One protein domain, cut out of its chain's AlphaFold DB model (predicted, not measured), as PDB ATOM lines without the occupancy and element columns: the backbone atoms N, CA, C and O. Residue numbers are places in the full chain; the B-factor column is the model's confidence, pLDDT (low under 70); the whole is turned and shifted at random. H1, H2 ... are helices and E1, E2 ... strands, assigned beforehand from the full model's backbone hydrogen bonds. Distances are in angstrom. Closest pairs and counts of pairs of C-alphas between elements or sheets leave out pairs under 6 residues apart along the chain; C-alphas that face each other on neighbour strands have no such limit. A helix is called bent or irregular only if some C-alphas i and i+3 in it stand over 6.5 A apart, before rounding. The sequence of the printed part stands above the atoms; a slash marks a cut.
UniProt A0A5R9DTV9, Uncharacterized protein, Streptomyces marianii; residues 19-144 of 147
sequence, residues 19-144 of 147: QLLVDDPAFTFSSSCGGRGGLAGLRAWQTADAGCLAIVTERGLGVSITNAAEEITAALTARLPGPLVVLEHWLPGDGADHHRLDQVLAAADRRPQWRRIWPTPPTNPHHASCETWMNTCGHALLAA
ATOM      1  N   GLN A  19     198.226 173.382 259.588       93.25
ATOM      2  CA  GLN A  19     196.945 174.075 259.494       93.25
ATOM      3  C   GLN A  19     197.113 175.573 259.797       93.25
ATOM      4  O   GLN A  19     196.856 176.047 260.905       93.25
ATOM      5  N   LEU A  20     197.573 176.336 258.801       94.75
ATOM      6  CA  LEU A  20     197.771 177.781 258.935       94.75
ATOM      7  C   LEU A  20     196.425 178.525 258.946       94.75
ATOM      8  O   LEU A  20     195.564 178.291 258.100       94.75
ATOM      9  N   LEU A  21     196.275 179.476 259.871       95.12
ATOM     10  CA  LEU A  21     195.187 180.460 259.870       95.12
ATOM     11  C   LEU A  21     195.459 181.581 258.854       95.12
ATOM     12  O   LEU A  21     194.540 182.089 258.215       95.12
ATOM     13  N   VAL A  22     196.728 181.977 258.720       96.31
ATOM     14  CA  VAL A  22     197.200 182.972 257.749       96.31
ATOM     15  C   VAL A  22     198.516 182.490 257.150       96.31
ATOM     16  O   VAL A  22     199.407 182.081 257.893       96.31
ATOM     17  N   ASP A  23     198.652 182.608 255.830       96.19
ATOM     18  CA  ASP A  23     199.927 182.544 255.111       96.19
ATOM     19  C   ASP A  23     199.965 183.679 254.082       96.19
ATOM     20  O   ASP A  23     199.263 183.650 253.072       96.19
ATOM     21  N   ASP A  24     200.720 184.727 254.389       95.50
ATOM     22  CA  ASP A  24     200.862 185.918 253.561       95.50
ATOM     23  C   ASP A  24     202.357 186.185 253.319       95.50
ATOM     24  O   ASP A  24     203.049 186.734 254.184       95.50
ATOM     25  N   PRO A  25     202.902 185.789 252.155       92.94
ATOM     26  CA  PRO A  25     204.324 185.941 251.872       92.94
ATOM     27  C   PRO A  25     204.752 187.397 251.632       92.94
ATOM     28  O   PRO A  25     205.959 187.653 251.590       92.94
ATOM     29  N   ALA A  26     203.799 188.319 251.458       93.00
ATOM     30  CA  ALA A  26     204.013 189.717 251.090       93.00
ATOM     31  C   ALA A  26     203.234 190.672 252.013       93.00
ATOM     32  O   ALA A  26     202.736 191.712 251.577       93.00
ATOM     33  N   PHE A  27     203.151 190.319 253.297       94.56
ATOM     34  CA  PHE A  27     202.491 191.118 254.316       94.56
ATOM     35  C   PHE A  27     203.124 192.507 254.400       94.56
ATOM     36  O   PHE A  27     204.323 192.660 254.644       94.56
ATOM     37  N   THR A  28     202.297 193.531 254.216       92.62
ATOM     38  CA  THR A  28     202.713 194.927 254.337       92.62
ATOM     39  C   THR A  28     202.294 195.480 255.687       92.62
ATOM     40  O   THR A  28     201.196 195.214 256.178       92.62
ATOM     41  N   PHE A  29     203.170 196.274 256.289       90.38
ATOM     42  CA  PHE A  29     202.892 196.973 257.536       90.38
ATOM     43  C   PHE A  29     203.289 198.433 257.410       90.38
ATOM     44  O   PHE A  29     204.182 198.784 256.643       90.38
ATOM     45  N   SER A  30     202.620 199.285 258.179       88.69
ATOM     46  CA  SER A  30     203.007 200.684 258.339       88.69
ATOM     47  C   SER A  30     203.988 200.820 259.497       88.69
ATOM     48  O   SER A  30     203.959 200.029 260.433       88.69
ATOM     49  N   SER A  31     204.837 201.842 259.449       84.69
ATOM     50  CA  SER A  31     205.647 202.241 260.596       84.69
ATOM     51  C   SER A  31     205.693 203.755 260.680       84.69
ATOM     52  O   SER A  31     205.924 204.439 259.675       84.69
ATOM     53  N   SER A  32     205.481 204.269 261.887       81.69
ATOM     54  CA  SER A  32     205.733 205.670 262.216       81.69
ATOM     55  C   SER A  32     207.233 206.000 262.142       81.69
ATOM     56  O   SER A  32     207.615 207.127 261.818       81.69
ATOM     57  N   CYS A  33     208.094 204.998 262.334       68.62
ATOM     58  CA  CYS A  33     209.533 205.083 262.141       68.62
ATOM     59  C   CYS A  33     209.865 204.931 260.641       68.62
ATOM     60  O   CYS A  33     209.669 203.878 260.045       68.62
ATOM     61  N   GLY A  34     210.336 205.994 259.981       62.53
ATOM     62  CA  GLY A  34     210.736 205.943 258.562       62.53
ATOM     63  C   GLY A  34     209.615 206.171 257.531       62.53
ATOM     64  O   GLY A  34     209.869 206.140 256.330       62.53
ATOM     65  N   GLY A  35     208.385 206.456 257.973       62.16
ATOM     66  CA  GLY A  35     207.354 207.148 257.186       62.16
ATOM     67  C   GLY A  35     206.562 206.337 256.151       62.16
ATOM     68  O   GLY A  35     205.589 206.873 255.622       62.16
ATOM     69  N   ARG A  36     206.919 205.079 255.841       76.50
ATOM     70  CA  ARG A  36     206.134 204.229 254.911       76.50
ATOM     71  C   ARG A  36     205.982 202.754 255.302       76.50
ATOM     72  O   ARG A  36     205.195 202.066 254.665       76.50
ATOM     73  N   GLY A  37     206.661 202.281 256.349       84.06
ATOM     74  CA  GLY A  37     206.626 200.869 256.738       84.06
ATOM     75  C   GLY A  37     207.436 199.948 255.817       84.06
ATOM     76  O   GLY A  37     208.423 200.385 255.218       84.06
ATOM     77  N   GLY A  38     207.071 198.670 255.747       89.56
ATOM     78  CA  GLY A  38     207.880 197.634 255.098       89.56
ATOM     79  C   GLY A  38     207.078 196.418 254.638       89.56
ATOM     80  O   GLY A  38     205.847 196.382 254.747       89.56
ATOM     81  N   LEU A  39     207.798 195.433 254.094       91.81
ATOM     82  CA  LEU A  39     207.248 194.156 253.642       91.81
ATOM     83  C   LEU A  39     207.911 193.000 254.396       91.81
ATOM     84  O   LEU A  39     209.134 192.922 254.480       91.81
ATOM     85  N   ALA A  40     207.096 192.080 254.900       94.12
ATOM     86  CA  ALA A  40     207.513 190.884 255.620       94.12
ATOM     87  C   ALA A  40     206.716 189.658 255.155       94.12
ATOM     88  O   ALA A  40     205.707 189.769 254.462       94.12
ATOM     89  N   GLY A  41     207.157 188.463 255.546       95.44
ATOM     90  CA  GLY A  41     206.302 187.275 255.493       95.44
ATOM     91  C   GLY A  41     205.505 187.140 256.787       95.44
ATOM     92  O   GLY A  41     206.087 187.254 257.859       95.44
ATOM     93  N   LEU A  42     204.213 186.848 256.718       97.25
ATOM     94  CA  LEU A  42     203.369 186.582 257.880       97.25
ATOM     95  C   LEU A  42     202.802 185.172 257.792       97.25
ATOM     96  O   LEU A  42     202.141 184.821 256.820       97.25
ATOM     97  N   ARG A  43     203.000 184.388 258.848       98.00
ATOM     98  CA  ARG A  43     202.273 183.135 259.059       98.00
ATOM     99  C   ARG A  43     201.660 183.127 260.444       98.00
ATOM    100  O   ARG A  43     202.303 183.581 261.389       98.00
ATOM    101  N   ALA A  44     200.433 182.636 260.568       98.00
ATOM    102  CA  ALA A  44     199.753 182.543 261.853       98.00
ATOM    103  C   ALA A  44     198.996 181.225 262.013       98.00
ATOM    104  O   ALA A  44     198.506 180.662 261.035       98.00
ATOM    105  N   TRP A  45     198.867 180.778 263.259       97.94
ATOM    106  CA  TRP A  45     198.189 179.546 263.656       97.94
ATOM    107  C   TRP A  45     197.290 179.802 264.855       97.94
ATOM    108  O   TRP A  45     197.596 180.652 265.696       97.94
ATOM    109  N   GLN A  46     196.223 179.015 264.962       97.31
ATOM    110  CA  GLN A  46     195.457 178.912 266.195       97.31
ATOM    111  C   GLN A  46     196.234 178.074 267.219       97.31
ATOM    112  O   GLN A  46     196.859 177.066 266.877       97.31
ATOM    113  N   THR A  47     196.207 178.495 268.478       97.00
ATOM    114  CA  THR A  47     196.894 177.811 269.579       97.00
ATOM    115  C   THR A  47     195.923 176.936 270.370       97.00
ATOM    116  O   THR A  47     194.702 177.114 270.317       97.00
ATOM    117  N   ALA A  48     196.460 175.966 271.115       94.62
ATOM    118  CA  ALA A  48     195.659 175.020 271.899       94.62
ATOM    119  C   ALA A  48     194.776 175.694 272.972       94.62
ATOM    120  O   ALA A  48     193.739 175.155 273.350       94.62
ATOM    121  N   ASP A  49     195.169 176.876 273.445       93.62
ATOM    122  CA  ASP A  49     194.476 177.701 274.442       93.62
ATOM    123  C   ASP A  49     193.534 178.751 273.818       93.62
ATOM    124  O   ASP A  49     193.179 179.734 274.466       93.62
ATOM    125  N   ALA A  50     193.101 178.533 272.571       93.31
ATOM    126  CA  ALA A  50     192.195 179.413 271.827       93.31
ATOM    127  C   ALA A  50     192.731 180.841 271.580       93.31
ATOM    128  O   ALA A  50     191.953 181.773 271.363       93.31
ATOM    129  N   GLY A  51     194.054 181.008 271.583       96.81
ATOM    130  CA  GLY A  51     194.743 182.198 271.093       96.81
ATOM    131  C   GLY A  51     195.309 182.012 269.684       96.81
ATOM    132  O   GLY A  51     194.935 181.100 268.938       96.81
ATOM    133  N   CYS A  52     196.242 182.893 269.334       97.75
ATOM    134  CA  CYS A  52     196.982 182.873 268.083       97.75
ATOM    135  C   CYS A  52     198.490 183.009 268.316       97.75
ATOM    136  O   CYS A  52     198.956 183.784 269.154       97.75
ATOM    137  N   LEU A  53     199.259 182.310 267.484       98.12
ATOM    138  CA  LEU A  53     200.689 182.526 267.301       98.12
ATOM    139  C   LEU A  53     200.908 183.122 265.913       98.12
ATOM    140  O   LEU A  53     200.468 182.529 264.930       98.12
ATOM    141  N   ALA A  54     201.617 184.243 265.822       98.25
ATOM    142  CA  ALA A  54     202.052 184.830 264.559       98.25
ATOM    143  C   ALA A  54     203.582 184.844 264.472       98.25
ATOM    144  O   ALA A  54     204.259 185.314 265.384       98.25
ATOM    145  N   ILE A  55     204.124 184.362 263.355       98.19
ATOM    146  CA  ILE A  55     205.536 184.485 262.993       98.19
ATOM    147  C   ILE A  55     205.646 185.503 261.857       98.19
ATOM    148  O   ILE A  55     205.134 185.274 260.757       98.19
ATOM    149  N   VAL A  56     206.355 186.601 262.113       97.31
ATOM    150  CA  VAL A  56     206.631 187.660 261.135       97.31
ATOM    151  C   VAL A  56     208.088 187.545 260.709       97.31
ATOM    152  O   VAL A  56     208.993 187.649 261.527       97.31
ATOM    153  N   THR A  57     208.316 187.258 259.433       95.69
ATOM    154  CA  THR A  57     209.629 186.951 258.860       95.69
ATOM    155  C   THR A  57     210.194 188.154 258.131       95.69
ATOM    156  O   THR A  57     209.588 188.618 257.164       95.69
ATOM    157  N   GLU A  58     211.366 188.610 258.563       90.88
ATOM    158  CA  GLU A  58     212.096 189.706 257.933       90.88
ATOM    159  C   GLU A  58     212.490 189.330 256.499       90.88
ATOM    160  O   GLU A  58     212.886 188.192 256.213       90.88
ATOM    161  N   ARG A  59     212.349 190.292 255.586       84.81
ATOM    162  CA  ARG A  59     212.682 190.143 254.162       84.81
ATOM    163  C   ARG A  59     213.722 191.161 253.688       84.81
ATOM    164  O   ARG A  59     214.127 191.086 252.532       84.81
ATOM    165  N   GLY A  60     214.160 192.079 254.553       74.81
ATOM    166  CA  GLY A  60     215.200 193.066 254.249       74.81
ATOM    167  C   GLY A  60     214.727 194.209 253.344       74.81
ATOM    168  O   GLY A  60     215.550 194.924 252.776       74.81
ATOM    169  N   LEU A  61     213.410 194.387 253.180       72.69
ATOM    170  CA  LEU A  61     212.818 195.420 252.329       72.69
ATOM    171  C   LEU A  61     212.088 196.471 253.175       72.69
ATOM    172  O   LEU A  61     211.003 196.225 253.700       72.69
ATOM    173  N   GLY A  62     212.647 197.683 253.224       83.25
ATOM    174  CA  GLY A  62     212.036 198.825 253.907       83.25
ATOM    175  C   GLY A  62     212.373 198.891 255.397       83.25
ATOM    176  O   GLY A  62     213.511 198.646 255.794       83.25
ATOM    177  N   VAL A  63     211.399 199.306 256.213       85.00
ATOM    178  CA  VAL A  63     211.553 199.391 257.675       85.00
ATOM    179  C   VAL A  63     211.613 197.982 258.262       85.00
ATOM    180  O   VAL A  63     210.809 197.142 257.878       85.00
ATOM    181  N   SER A  64     212.535 197.725 259.194       88.50
ATOM    182  CA  SER A  64     212.644 196.414 259.843       88.50
ATOM    183  C   SER A  64     211.457 196.112 260.757       88.50
ATOM    184  O   SER A  64     210.851 197.023 261.332       88.50
ATOM    185  N   ILE A  65     211.181 194.824 260.971       90.62
ATOM    186  CA  ILE A  65     210.140 194.371 261.914       90.62
ATOM    187  C   ILE A  65     210.393 194.932 263.316       90.62
ATOM    188  O   ILE A  65     209.475 195.456 263.943       90.62
ATOM    189  N   THR A  66     211.646 194.896 263.779       90.06
ATOM    190  CA  THR A  66     212.066 195.481 265.061       90.06
ATOM    191  C   THR A  66     211.598 196.939 265.215       90.06
ATOM    192  O   THR A  66     211.117 197.330 266.277       90.06
ATOM    193  N   ASN A  67     211.702 197.748 264.155       89.62
ATOM    194  CA  ASN A  67     211.344 199.170 264.182       89.62
ATOM    195  C   ASN A  67     209.835 199.433 264.069       89.62
ATOM    196  O   ASN A  67     209.402 200.553 264.332       89.62
ATOM    197  N   ALA A  68     209.051 198.432 263.672       91.62
ATOM    198  CA  ALA A  68     207.602 198.518 263.495       91.62
ATOM    199  C   ALA A  68     206.837 197.565 264.429       91.62
ATOM    200  O   ALA A  68     205.692 197.205 264.162       91.62
ATOM    201  N   ALA A  69     207.481 197.102 265.505       92.88
ATOM    202  CA  ALA A  69     206.947 196.059 266.372       92.88
ATOM    203  C   ALA A  69     205.601 196.441 267.014       92.88
ATOM    204  O   ALA A  69     204.732 195.576 267.151       92.88
ATOM    205  N   GLU A  70     205.402 197.715 267.376       92.25
ATOM    206  CA  GLU A  70     204.131 198.209 267.925       92.25
ATOM    207  C   GLU A  70     203.023 198.169 266.872       92.25
ATOM    208  O   GLU A  70     201.966 197.583 267.110       92.25
ATOM    209  N   GLU A  71     203.275 198.727 265.687       92.44
ATOM    210  CA  GLU A  71     202.292 198.798 264.608       92.44
ATOM    211  C   GLU A  71     201.935 197.414 264.059       92.44
ATOM    212  O   GLU A  71     200.758 197.130 263.831       92.44
ATOM    213  N   ILE A  72     202.926 196.531 263.897       94.44
ATOM    214  CA  ILE A  72     202.708 195.139 263.488       94.44
ATOM    215  C   ILE A  72     201.864 194.417 264.537       94.44
ATOM    216  O   ILE A  72     200.868 193.786 264.184       94.44
ATOM    217  N   THR A  73     202.218 194.524 265.821       94.88
ATOM    218  CA  THR A  73     201.461 193.856 266.891       94.88
ATOM    219  C   THR A  73     200.028 194.374 266.947       94.88
ATOM    220  O   THR A  73     199.101 193.569 266.961       94.88
ATOM    221  N   ALA A  74     199.822 195.692 266.875       93.06
ATOM    222  CA  ALA A  74     198.488 196.290 266.853       93.06
ATOM    223  C   ALA A  74     197.656 195.824 265.646       93.06
ATOM    224  O   ALA A  74     196.492 195.448 265.805       93.06
ATOM    225  N   ALA A  75     198.251 195.793 264.448       94.12
ATOM    226  CA  ALA A  75     197.581 195.321 263.237       94.12
ATOM    227  C   ALA A  75     197.186 193.840 263.336       94.12
ATOM    228  O   ALA A  75     196.085 193.460 262.933       94.12
ATOM    229  N   LEU A  76     198.059 193.000 263.898       96.38
ATOM    230  CA  LEU A  76     197.781 191.579 264.091       96.38
ATOM    231  C   LEU A  76     196.733 191.340 265.181       96.38
ATOM    232  O   LEU A  76     195.838 190.528 264.964       96.38
ATOM    233  N   THR A  77     196.777 192.066 266.300       95.31
ATOM    234  CA  THR A  77     195.750 191.993 267.354       95.31
ATOM    235  C   THR A  77     194.374 192.411 266.838       95.31
ATOM    236  O   THR A  77     193.374 191.819 267.227       95.31
ATOM    237  N   ALA A  78     194.301 193.392 265.935       94.62
ATOM    238  CA  ALA A  78     193.038 193.783 265.309       94.62
ATOM    239  C   ALA A  78     192.515 192.743 264.297       94.62
ATOM    240  O   ALA A  78     191.314 192.693 264.032       94.62
ATOM    241  N   ARG A  79     193.408 191.933 263.709       95.50
ATOM    242  CA  ARG A  79     193.093 190.960 262.650       95.50
ATOM    243  C   ARG A  79     192.811 189.550 263.175       95.50
ATOM    244  O   ARG A  79     192.024 188.832 262.563       95.50
ATOM    245  N   LEU A  80     193.494 189.124 264.235       96.06
ATOM    246  CA  LEU A  80     193.491 187.747 264.728       96.06
ATOM    247  C   LEU A  80     192.628 187.609 265.993       96.06
ATOM    248  O   LEU A  80     192.628 188.507 266.833       96.06
ATOM    249  N   PRO A  81     191.893 186.495 266.153       93.62
ATOM    250  CA  PRO A  81     191.058 186.280 267.328       93.62
ATOM    251  C   PRO A  81     191.885 185.894 268.563       93.62
ATOM    252  O   PRO A  81     192.867 185.159 268.473       93.62
ATOM    253  N   GLY A  82     191.410 186.316 269.737       94.25
ATOM    254  CA  GLY A  82     191.943 185.875 271.027       94.25
ATOM    255  C   GLY A  82     193.312 186.468 271.397       94.25
ATOM    256  O   GLY A  82     193.778 187.424 270.774       94.25
ATOM    257  N   PRO A  83     193.950 185.942 272.458       95.31
ATOM    258  CA  PRO A  83     195.296 186.348 272.859       95.31
ATOM    259  C   PRO A  83     196.324 186.092 271.751       95.31
ATOM    260  O   PRO A  83     196.304 185.036 271.127       95.31
ATOM    261  N   LEU A  84     197.247 187.032 271.533       96.50
ATOM    262  CA  LEU A  84     198.250 186.952 270.471       96.50
ATOM    263  C   LEU A  84     199.670 186.852 271.040       96.50
ATOM    264  O   LEU A  84     200.085 187.689 271.844       96.50
ATOM    265  N   VAL A  85     200.438 185.883 270.544       97.25
ATOM    266  CA  VAL A  85     201.899 185.839 270.675       97.25
ATOM    267  C   VAL A  85     202.530 186.143 269.320       97.25
ATOM    268  O   VAL A  85     202.222 185.482 268.329       97.25
ATOM    269  N   VAL A  86     203.429 187.128 269.279       97.81
ATOM    270  CA  VAL A  86     204.176 187.503 268.071       97.81
ATOM    271  C   VAL A  86     205.627 187.058 268.212       97.81
ATOM    272  O   VAL A  86     206.286 187.362 269.210       97.81
ATOM    273  N   LEU A  87     206.126 186.355 267.201       98.12
ATOM    274  CA  LEU A  87     207.537 186.034 267.037       98.12
ATOM    275  C   LEU A  87     208.083 186.776 265.820       98.12
ATOM    276  O   LEU A  87     207.602 186.611 264.698       98.12
ATOM    277  N   GLU A  88     209.120 187.563 266.049       96.81
ATOM    278  CA  GLU A  88     209.964 188.097 264.997       96.81
ATOM    279  C   GLU A  88     210.937 187.005 264.542       96.81
ATOM    280  O   GLU A  88     211.601 186.355 265.353       96.81
ATOM    281  N   HIS A  89     211.014 186.796 263.232       96.38
ATOM    282  CA  HIS A  89     211.800 185.746 262.608       96.38
ATOM    283  C   HIS A  89     212.788 186.324 261.604       96.38
ATOM    284  O   HIS A  89     212.409 186.997 260.649       96.38
ATOM    285  N   TRP A  90     214.057 185.985 261.787       92.31
ATOM    286  CA  TRP A  90     215.125 186.311 260.855       92.31
ATOM    287  C   TRP A  90     215.621 185.028 260.201       92.31
ATOM    288  O   TRP A  90     215.912 184.037 260.881       92.31
ATOM    289  N   LEU A  91     215.674 185.044 258.872       90.12
ATOM    290  CA  LEU A  91     216.224 183.948 258.081       90.12
ATOM    291  C   LEU A  91     217.751 183.876 258.259       90.12
ATOM    292  O   LEU A  91     218.362 184.894 258.587       90.12
ATOM    293  N   PRO A  92     218.374 182.711 257.998       87.56
ATOM    294  CA  PRO A  92     219.811 182.646 257.772       87.56
ATOM    295  C   PRO A  92     220.214 183.680 256.711       87.56
ATOM    296  O   PRO A  92     219.565 183.789 255.668       87.56
ATOM    297  N   GLY A  93     221.256 184.451 256.991       79.44
ATOM    298  CA  GLY A  93     221.587 185.680 256.276       79.44
ATOM    299  C   GLY A  93     222.053 186.773 257.238       79.44
ATOM    300  O   GLY A  93     222.046 186.585 258.453       79.44
ATOM    301  N   ASP A  94     222.518 187.901 256.700       64.50
ATOM    302  CA  ASP A  94     222.951 189.075 257.481       64.50
ATOM    303  C   ASP A  94     223.946 188.763 258.619       64.50
ATOM    304  O   ASP A  94     223.890 189.323 259.712       64.50
ATOM    305  N   GLY A  95     224.882 187.845 258.353       64.00
ATOM    306  CA  GLY A  95     225.936 187.453 259.295       64.00
ATOM    307  C   GLY A  95     225.568 186.323 260.263       64.00
ATOM    308  O   GLY A  95     226.410 185.963 261.083       64.00
ATOM    309  N   ALA A  96     224.370 185.738 260.158       75.94
ATOM    310  CA  ALA A  96     223.984 184.515 260.867       75.94
ATOM    311  C   ALA A  96     223.782 183.346 259.887       75.94
ATOM    312  O   ALA A  96     223.157 183.495 258.839       75.94
ATOM    313  N   ASP A  97     224.277 182.163 260.240       85.19
ATOM    314  CA  ASP A  97     224.113 180.916 259.479       85.19
ATOM    315  C   ASP A  97     222.868 180.112 259.897       85.19
ATOM    316  O   ASP A  97     222.582 179.049 259.348       85.19
ATOM    317  N   HIS A  98     222.093 180.638 260.845       85.50
ATOM    318  CA  HIS A  98     220.936 179.981 261.432       85.50
ATOM    319  C   HIS A  98     219.710 180.902 261.460       85.50
ATOM    320  O   HIS A  98     219.815 182.128 261.486       85.50
ATOM    321  N   HIS A  99     218.521 180.299 261.530       91.81
ATOM    322  CA  HIS A  99     217.291 181.030 261.835       91.81
ATOM    323  C   HIS A  99     217.385 181.677 263.218       91.81
ATOM    324  O   HIS A  99     217.964 181.096 264.142       91.81
ATOM    325  N   ARG A 100     216.762 182.841 263.389       93.88
ATOM    326  CA  ARG A 100     216.598 183.481 264.695       93.88
ATOM    327  C   ARG A 100     215.134 183.779 264.964       93.88
ATOM    328  O   ARG A 100     214.446 184.300 264.091       93.88
ATOM    329  N   LEU A 101     214.684 183.458 266.173       96.62
ATOM    330  CA  LEU A 101     213.355 183.791 266.672       96.62
ATOM    331  C   LEU A 101     213.470 184.605 267.952       96.62
ATOM    332  O   LEU A 101     214.103 184.168 268.918       96.62
ATOM    333  N   ASP A 102     212.804 185.749 267.963       96.31
ATOM    334  CA  ASP A 102     212.651 186.611 269.126       96.31
ATOM    335  C   ASP A 102     211.152 186.793 269.395       96.31
ATOM    336  O   ASP A 102     210.385 187.160 268.508       96.31
ATOM    337  N   GLN A 103     210.703 186.520 270.618       96.75
ATOM    338  CA  GLN A 103     209.338 186.834 271.021       96.75
ATOM    339  C   GLN A 103     209.229 188.326 271.292       96.75
ATOM    340  O   GLN A 103     210.043 188.881 272.034       96.75
ATOM    341  N   VAL A 104     208.205 188.947 270.720       96.00
ATOM    342  CA  VAL A 104     207.964 190.382 270.817       96.00
ATOM    343  C   VAL A 104     206.902 190.644 271.877       96.00
ATOM    344  O   VAL A 104     205.813 190.072 271.846       96.00
ATOM    345  N   LEU A 105     207.216 191.540 272.808       93.81
ATOM    346  CA  LEU A 105     206.259 192.136 273.731       93.81
ATOM    347  C   LEU A 105     206.133 193.622 273.395       93.81
ATOM    348  O   LEU A 105     206.962 194.432 273.806       93.81
ATOM    349  N   ALA A 106     205.088 193.967 272.648       90.19
ATOM    350  CA  ALA A 106     204.733 195.340 272.313       90.19
ATOM    351  C   ALA A 106     203.361 195.657 272.923       90.19
ATOM    352  O   ALA A 106     202.322 195.278 272.389       90.19
ATOM    353  N   ALA A 107     203.369 196.295 274.091       77.31
ATOM    354  CA  ALA A 107     202.161 196.803 274.733       77.31
ATOM    355  C   ALA A 107     201.985 198.283 274.383       77.31
ATOM    356  O   ALA A 107     202.980 198.993 274.242       77.31
ATOM    357  N   ALA A 108     200.736 198.750 274.302       69.69
ATOM    358  CA  ALA A 108     200.443 200.165 274.093       69.69
ATOM    359  C   ALA A 108     201.212 201.048 275.097       69.69
ATOM    360  O   ALA A 108     201.335 200.703 276.279       69.69
ATOM    361  N   ASP A 109     201.756 202.162 274.603       70.50
ATOM    362  CA  ASP A 109     202.498 203.173 275.369       70.50
ATOM    363  C   ASP A 109     203.799 202.683 276.032       70.50
ATOM    364  O   ASP A 109     204.351 203.339 276.926       70.50
ATOM    365  N   ARG A 110     204.328 201.529 275.611       74.50
ATOM    366  CA  ARG A 110     205.604 200.999 276.099       74.50
ATOM    367  C   ARG A 110     206.519 200.660 274.945       74.50
ATOM    368  O   ARG A 110     206.117 199.995 274.003       74.50
ATOM    369  N   ARG A 111     207.800 200.999 275.120       85.56
ATOM    370  CA  ARG A 111     208.858 200.538 274.219       85.56
ATOM    371  C   ARG A 111     208.788 199.011 274.088       85.56
ATOM    372  O   ARG A 111     208.777 198.351 275.137       85.56
ATOM    373  N   PRO A 112     208.803 198.462 272.862       91.31
ATOM    374  CA  PRO A 112     208.769 197.027 272.663       91.31
ATOM    375  C   PRO A 112     209.978 196.359 273.300       91.31
ATOM    376  O   PRO A 112     211.039 196.969 273.485       91.31
ATOM    377  N   GLN A 113     209.794 195.100 273.664       92.88
ATOM    378  CA  GLN A 113     210.832 194.268 274.250       92.88
ATOM    379  C   GLN A 113     210.903 192.935 273.526       92.88
ATOM    380  O   GLN A 113     209.904 192.433 273.017       92.88
ATOM    381  N   TRP A 114     212.099 192.356 273.529       94.12
ATOM    382  CA  TRP A 114     212.390 191.108 272.846       94.12
ATOM    383  C   TRP A 114     212.953 190.094 273.821       94.12
ATOM    384  O   TRP A 114     213.829 190.414 274.628       94.12
ATOM    385  N   ARG A 115     212.478 188.857 273.699       94.19
ATOM    386  CA  ARG A 115     213.052 187.696 274.373       94.19
ATOM    387  C   ARG A 115     213.528 186.702 273.327       94.19
ATOM    388  O   ARG A 115     212.723 186.190 272.553       94.19
ATOM    389  N   ARG A 116     214.828 186.402 273.327       95.00
ATOM    390  CA  ARG A 116     215.411 185.404 272.421       95.00
ATOM    391  C   ARG A 116     214.807 184.029 272.694       95.00
ATOM    392  O   ARG A 116     214.908 183.541 273.816       95.00
ATOM    393  N   ILE A 117     214.245 183.414 271.655       96.50
ATOM    394  CA  ILE A 117     213.696 182.051 271.684       96.50
ATOM    395  C   ILE A 117     214.638 181.077 270.982       96.50
ATOM    396  O   ILE A 117     214.906 179.996 271.495       96.50
ATOM    397  N   TRP A 118     215.186 181.461 269.827       96.44
ATOM    398  CA  TRP A 118     216.072 180.580 269.069       96.44
ATOM    399  C   TRP A 118     217.166 181.339 268.312       96.44
ATOM    400  O   TRP A 118     216.874 182.382 267.724       96.44
ATOM    401  N   PRO A 119     218.405 180.821 268.279       94.94
ATOM    402  CA  PRO A 119     218.973 179.920 269.280       94.94
ATOM    403  C   PRO A 119     219.161 180.665 270.610       94.94
ATOM    404  O   PRO A 119     219.272 181.895 270.643       94.94
ATOM    405  N   THR A 120     219.225 179.926 271.713       94.44
ATOM    406  CA  THR A 120     219.612 180.461 273.027       94.44
ATOM    407  C   THR A 120     220.893 179.770 273.497       94.44
ATOM    408  O   THR A 120     221.024 178.564 273.295       94.44
ATOM    409  N   PRO A 121     221.859 180.488 274.101       93.00
ATOM    410  CA  PRO A 121     223.025 179.838 274.693       93.00
ATOM    411  C   PRO A 121     222.609 179.028 275.936       93.00
ATOM    412  O   PRO A 121     221.661 179.435 276.609       93.00
ATOM    413  N   PRO A 122     223.355 177.976 276.328       94.50
ATOM    414  CA  PRO A 122     223.050 177.186 277.529       94.50
ATOM    415  C   PRO A 122     223.009 177.986 278.838       94.50
ATOM    416  O   PRO A 122     222.409 177.557 279.816       94.50
ATOM    417  N   THR A 123     223.645 179.161 278.869       94.69
ATOM    418  CA  THR A 123     223.613 180.091 280.007       94.69
ATOM    419  C   THR A 123     222.313 180.891 280.109       94.69
ATOM    420  O   THR A 123     222.097 181.569 281.112       94.69
ATOM    421  N   ASN A 124     221.447 180.852 279.090       90.69
ATOM    422  CA  ASN A 124     220.143 181.497 279.141       90.69
ATOM    423  C   ASN A 124     219.225 180.713 280.100       90.69
ATOM    424  O   ASN A 124     219.044 179.509 279.908       90.69
ATOM    425  N   PRO A 125     218.599 181.363 281.098       90.88
ATOM    426  CA  PRO A 125     217.729 180.682 282.061       90.88
ATOM    427  C   PRO A 125     216.516 179.984 281.422       90.88
ATOM    428  O   PRO A 125     215.974 179.049 282.005       90.88
ATOM    429  N   HIS A 126     216.112 180.395 280.216       91.25
ATOM    430  CA  HIS A 126     215.007 179.804 279.451       91.25
ATOM    431  C   HIS A 126     215.472 178.817 278.380       91.25
ATOM    432  O   HIS A 126     214.664 178.390 277.560       91.25
ATOM    433  N   HIS A 127     216.758 178.456 278.346       94.12
ATOM    434  CA  HIS A 127     217.314 177.608 277.291       94.12
ATOM    435  C   HIS A 127     216.542 176.289 277.141       94.12
ATOM    436  O   HIS A 127     216.025 176.003 276.065       94.12
ATOM    437  N   ALA A 128     216.356 175.544 278.236       95.12
ATOM    438  CA  ALA A 128     215.677 174.248 278.204       95.12
ATOM    439  C   ALA A 128     214.209 174.337 277.743       95.12
ATOM    440  O   ALA A 128     213.738 173.481 276.990       95.12
ATOM    441  N   SER A 129     213.473 175.372 278.164       94.62
ATOM    442  CA  SER A 129     212.078 175.563 277.745       94.62
ATOM    443  C   SER A 129     211.981 175.996 276.281       94.62
ATOM    444  O   SER A 129     211.105 175.511 275.563       94.62
ATOM    445  N   CYS A 130     212.905 176.836 275.812       96.31
ATOM    446  CA  CYS A 130     212.997 177.229 274.409       96.31
ATOM    447  C   CYS A 130     213.353 176.039 273.505       96.31
ATOM    448  O   CYS A 130     212.685 175.835 272.494       96.31
ATOM    449  N   GLU A 131     214.343 175.221 273.880       96.69
ATOM    450  CA  GLU A 131     214.693 174.001 273.137       96.69
ATOM    451  C   GLU A 131     213.525 173.018 273.085       96.69
ATOM    452  O   GLU A 131     213.199 172.495 272.020       96.69
ATOM    453  N   THR A 132     212.849 172.806 274.218       96.94
ATOM    454  CA  THR A 132     211.668 171.935 274.274       96.94
ATOM    455  C   THR A 132     210.593 172.424 273.306       96.94
ATOM    456  O   THR A 132     210.110 171.646 272.488       96.94
ATOM    457  N   TRP A 133     210.259 173.718 273.327       96.94
ATOM    458  CA  TRP A 133     209.249 174.281 272.428       96.94
ATOM    459  C   TRP A 133     209.646 174.176 270.945       96.94
ATOM    460  O   TRP A 133     208.821 173.799 270.105       96.94
ATOM    461  N   MET A 134     210.916 174.455 270.625       97.25
ATOM    462  CA  MET A 134     211.448 174.330 269.266       97.25
ATOM    463  C   MET A 134     211.345 172.896 268.741       97.25
ATOM    464  O   MET A 134     210.895 172.699 267.610       97.25
ATOM    465  N   ASN A 135     211.680 171.909 269.577       95.88
ATOM    466  CA  ASN A 135     211.589 170.487 269.245       95.88
ATOM    467  C   ASN A 135     210.141 169.993 269.144       95.88
ATOM    468  O   ASN A 135     209.834 169.175 268.282       95.88
ATOM    469  N   THR A 136     209.242 170.487 270.000       94.62
ATOM    470  CA  THR A 136     207.829 170.086 269.977       94.62
ATOM    471  C   THR A 136     207.084 170.651 268.771       94.62
ATOM    472  O   THR A 136     206.272 169.942 268.184       94.62
ATOM    473  N   CYS A 137     207.313 171.915 268.401       94.25
ATOM    474  CA  CYS A 137     206.581 172.523 267.284       94.25
ATOM    475  C   CYS A 137     207.342 173.614 266.520       94.25
ATOM    476  O   CYS A 137     207.112 173.764 265.321       94.25
ATOM    477  N   GLY A 138     208.270 174.349 267.146       95.69
ATOM    478  CA  GLY A 138     208.921 175.507 266.519       95.69
ATOM    479  C   GLY A 138     209.596 175.206 265.173       95.69
ATOM    480  O   GLY A 138     209.389 175.942 264.208       95.69
ATOM    481  N   HIS A 139     210.331 174.095 265.054       95.62
ATOM    482  CA  HIS A 139     210.950 173.703 263.779       95.62
ATOM    483  C   HIS A 139     209.920 173.392 262.683       95.62
ATOM    484  O   HIS A 139     210.094 173.820 261.540       95.62
ATOM    485  N   ALA A 140     208.825 172.711 263.029       95.75
ATOM    486  CA  ALA A 140     207.747 172.419 262.088       95.75
ATOM    487  C   ALA A 140     207.048 173.706 261.617       95.75
ATOM    488  O   ALA A 140     206.818 173.878 260.421       95.75
ATOM    489  N   LEU A 141     206.805 174.660 262.523       96.19
ATOM    490  CA  LEU A 141     206.227 175.969 262.191       96.19
ATOM    491  C   LEU A 141     207.123 176.773 261.238       96.19
ATOM    492  O   LEU A 141     206.635 177.412 260.304       96.19
ATOM    493  N   LEU A 142     208.448 176.730 261.413       94.38
ATOM    494  CA  LEU A 142     209.380 177.391 260.492       94.38
ATOM    495  C   LEU A 142     209.343 176.778 259.081       94.38
ATOM    496  O   LEU A 142     209.393 177.522 258.092       94.38
ATOM    497  N   ALA A 143     209.188 175.456 258.986       91.62
ATOM    498  CA  ALA A 143     209.100 174.723 257.722       91.62
ATOM    499  C   ALA A 143     207.725 174.833 257.033       91.62
ATOM    500  O   ALA A 143     207.661 174.788 255.806       91.62
ATOM    501  N   ALA A 144     206.643 175.019 257.794       88.31
ATOM    502  CA  ALA A 144     205.274 175.003 257.284       88.31
ATOM    503  C   ALA A 144     205.002 176.074 256.214       88.31
ATOM    504  O   ALA A 144     205.449 177.221 256.319       88.31
TER     505      ALA A 144
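Overview. This is residues 19 to 144 of the 147 residues of an uncharacterized protein of Streptomyces marianii (UniProt A0A5R9DTV9). A strongly twisted sheet of six strands curls round helix H1 on one face, while the kinked H2 crosses the other face, with most of its contacts at edge strand E6. The printed part has 126 residues, with E1 E2 E3 H1 E4 E5 E6 H2 along the chain; the mixed sheet runs E1 E2 E3 E4 E5 E6. The class is mixed, helices and strands; the whole is compact, with a radius of gyration of the C-alphas of 14.2 A and spans of 39 by 36 by 29 A.

Arrangement. E1, residues 22 to 29, E2, residues 38 to 46, and E3, residues 52 to 62, form a meander of two hairpins, each strand the antiparallel neighbour of the one before; N 24 and O 42, 2.8 A, and N 43 and O 55, 3.0 A, are within hydrogen-bond range. E3, H1, residues 65 to 79, and E4, residues 84 to 90, form a strand-helix-strand unit, parallel neighbour strands with a helix between, its crossover right-handed; N 56 and O 87 are 2.9 A apart. E4, E5, residues 100 to 105, and E6, residues 113 to 118, form a second meander of two hairpins, with N 102 and O 88 at 2.9 A and N 103 and O 115 at 2.8 A. The closest C-alphas of H1 and E1 are those of Ile 72 and Phe 29, 6.2 A. H2, residues 127 to 143, is on the opposite face from H1, in three layers, helices on both faces of a sheet; its closest C-alphas to E6 are those of Cys 130 and Ile 117, 5.6 A. Of the O i to N i+4 pairs, 9 of 11 in H1 and 11 of 13 in H2 are within range.

Along the chain. E1 begins at C-alpha 22 (197.200, 182.972, 257.749) and bends by 93 degrees at residue 25. E2 is 25.1 A and E3 26.1 A from first to last C-alpha. Both helices are irregular: C-alphas 67 and 70 of H1 are 8.2 A apart, C-alphas 136 and 139 of H2 7.8 A. H2 ends at C-alpha 143 (209.100, 174.723, 257.722).

Size, cuts and confidence. The two C-alphas farthest apart, those of Gly 35 and Ala 128, are 39.9 A apart. The printed part has no cut and no long link. Residues 33 to 35, 94 to 95 and 108 have pLDDT under 70.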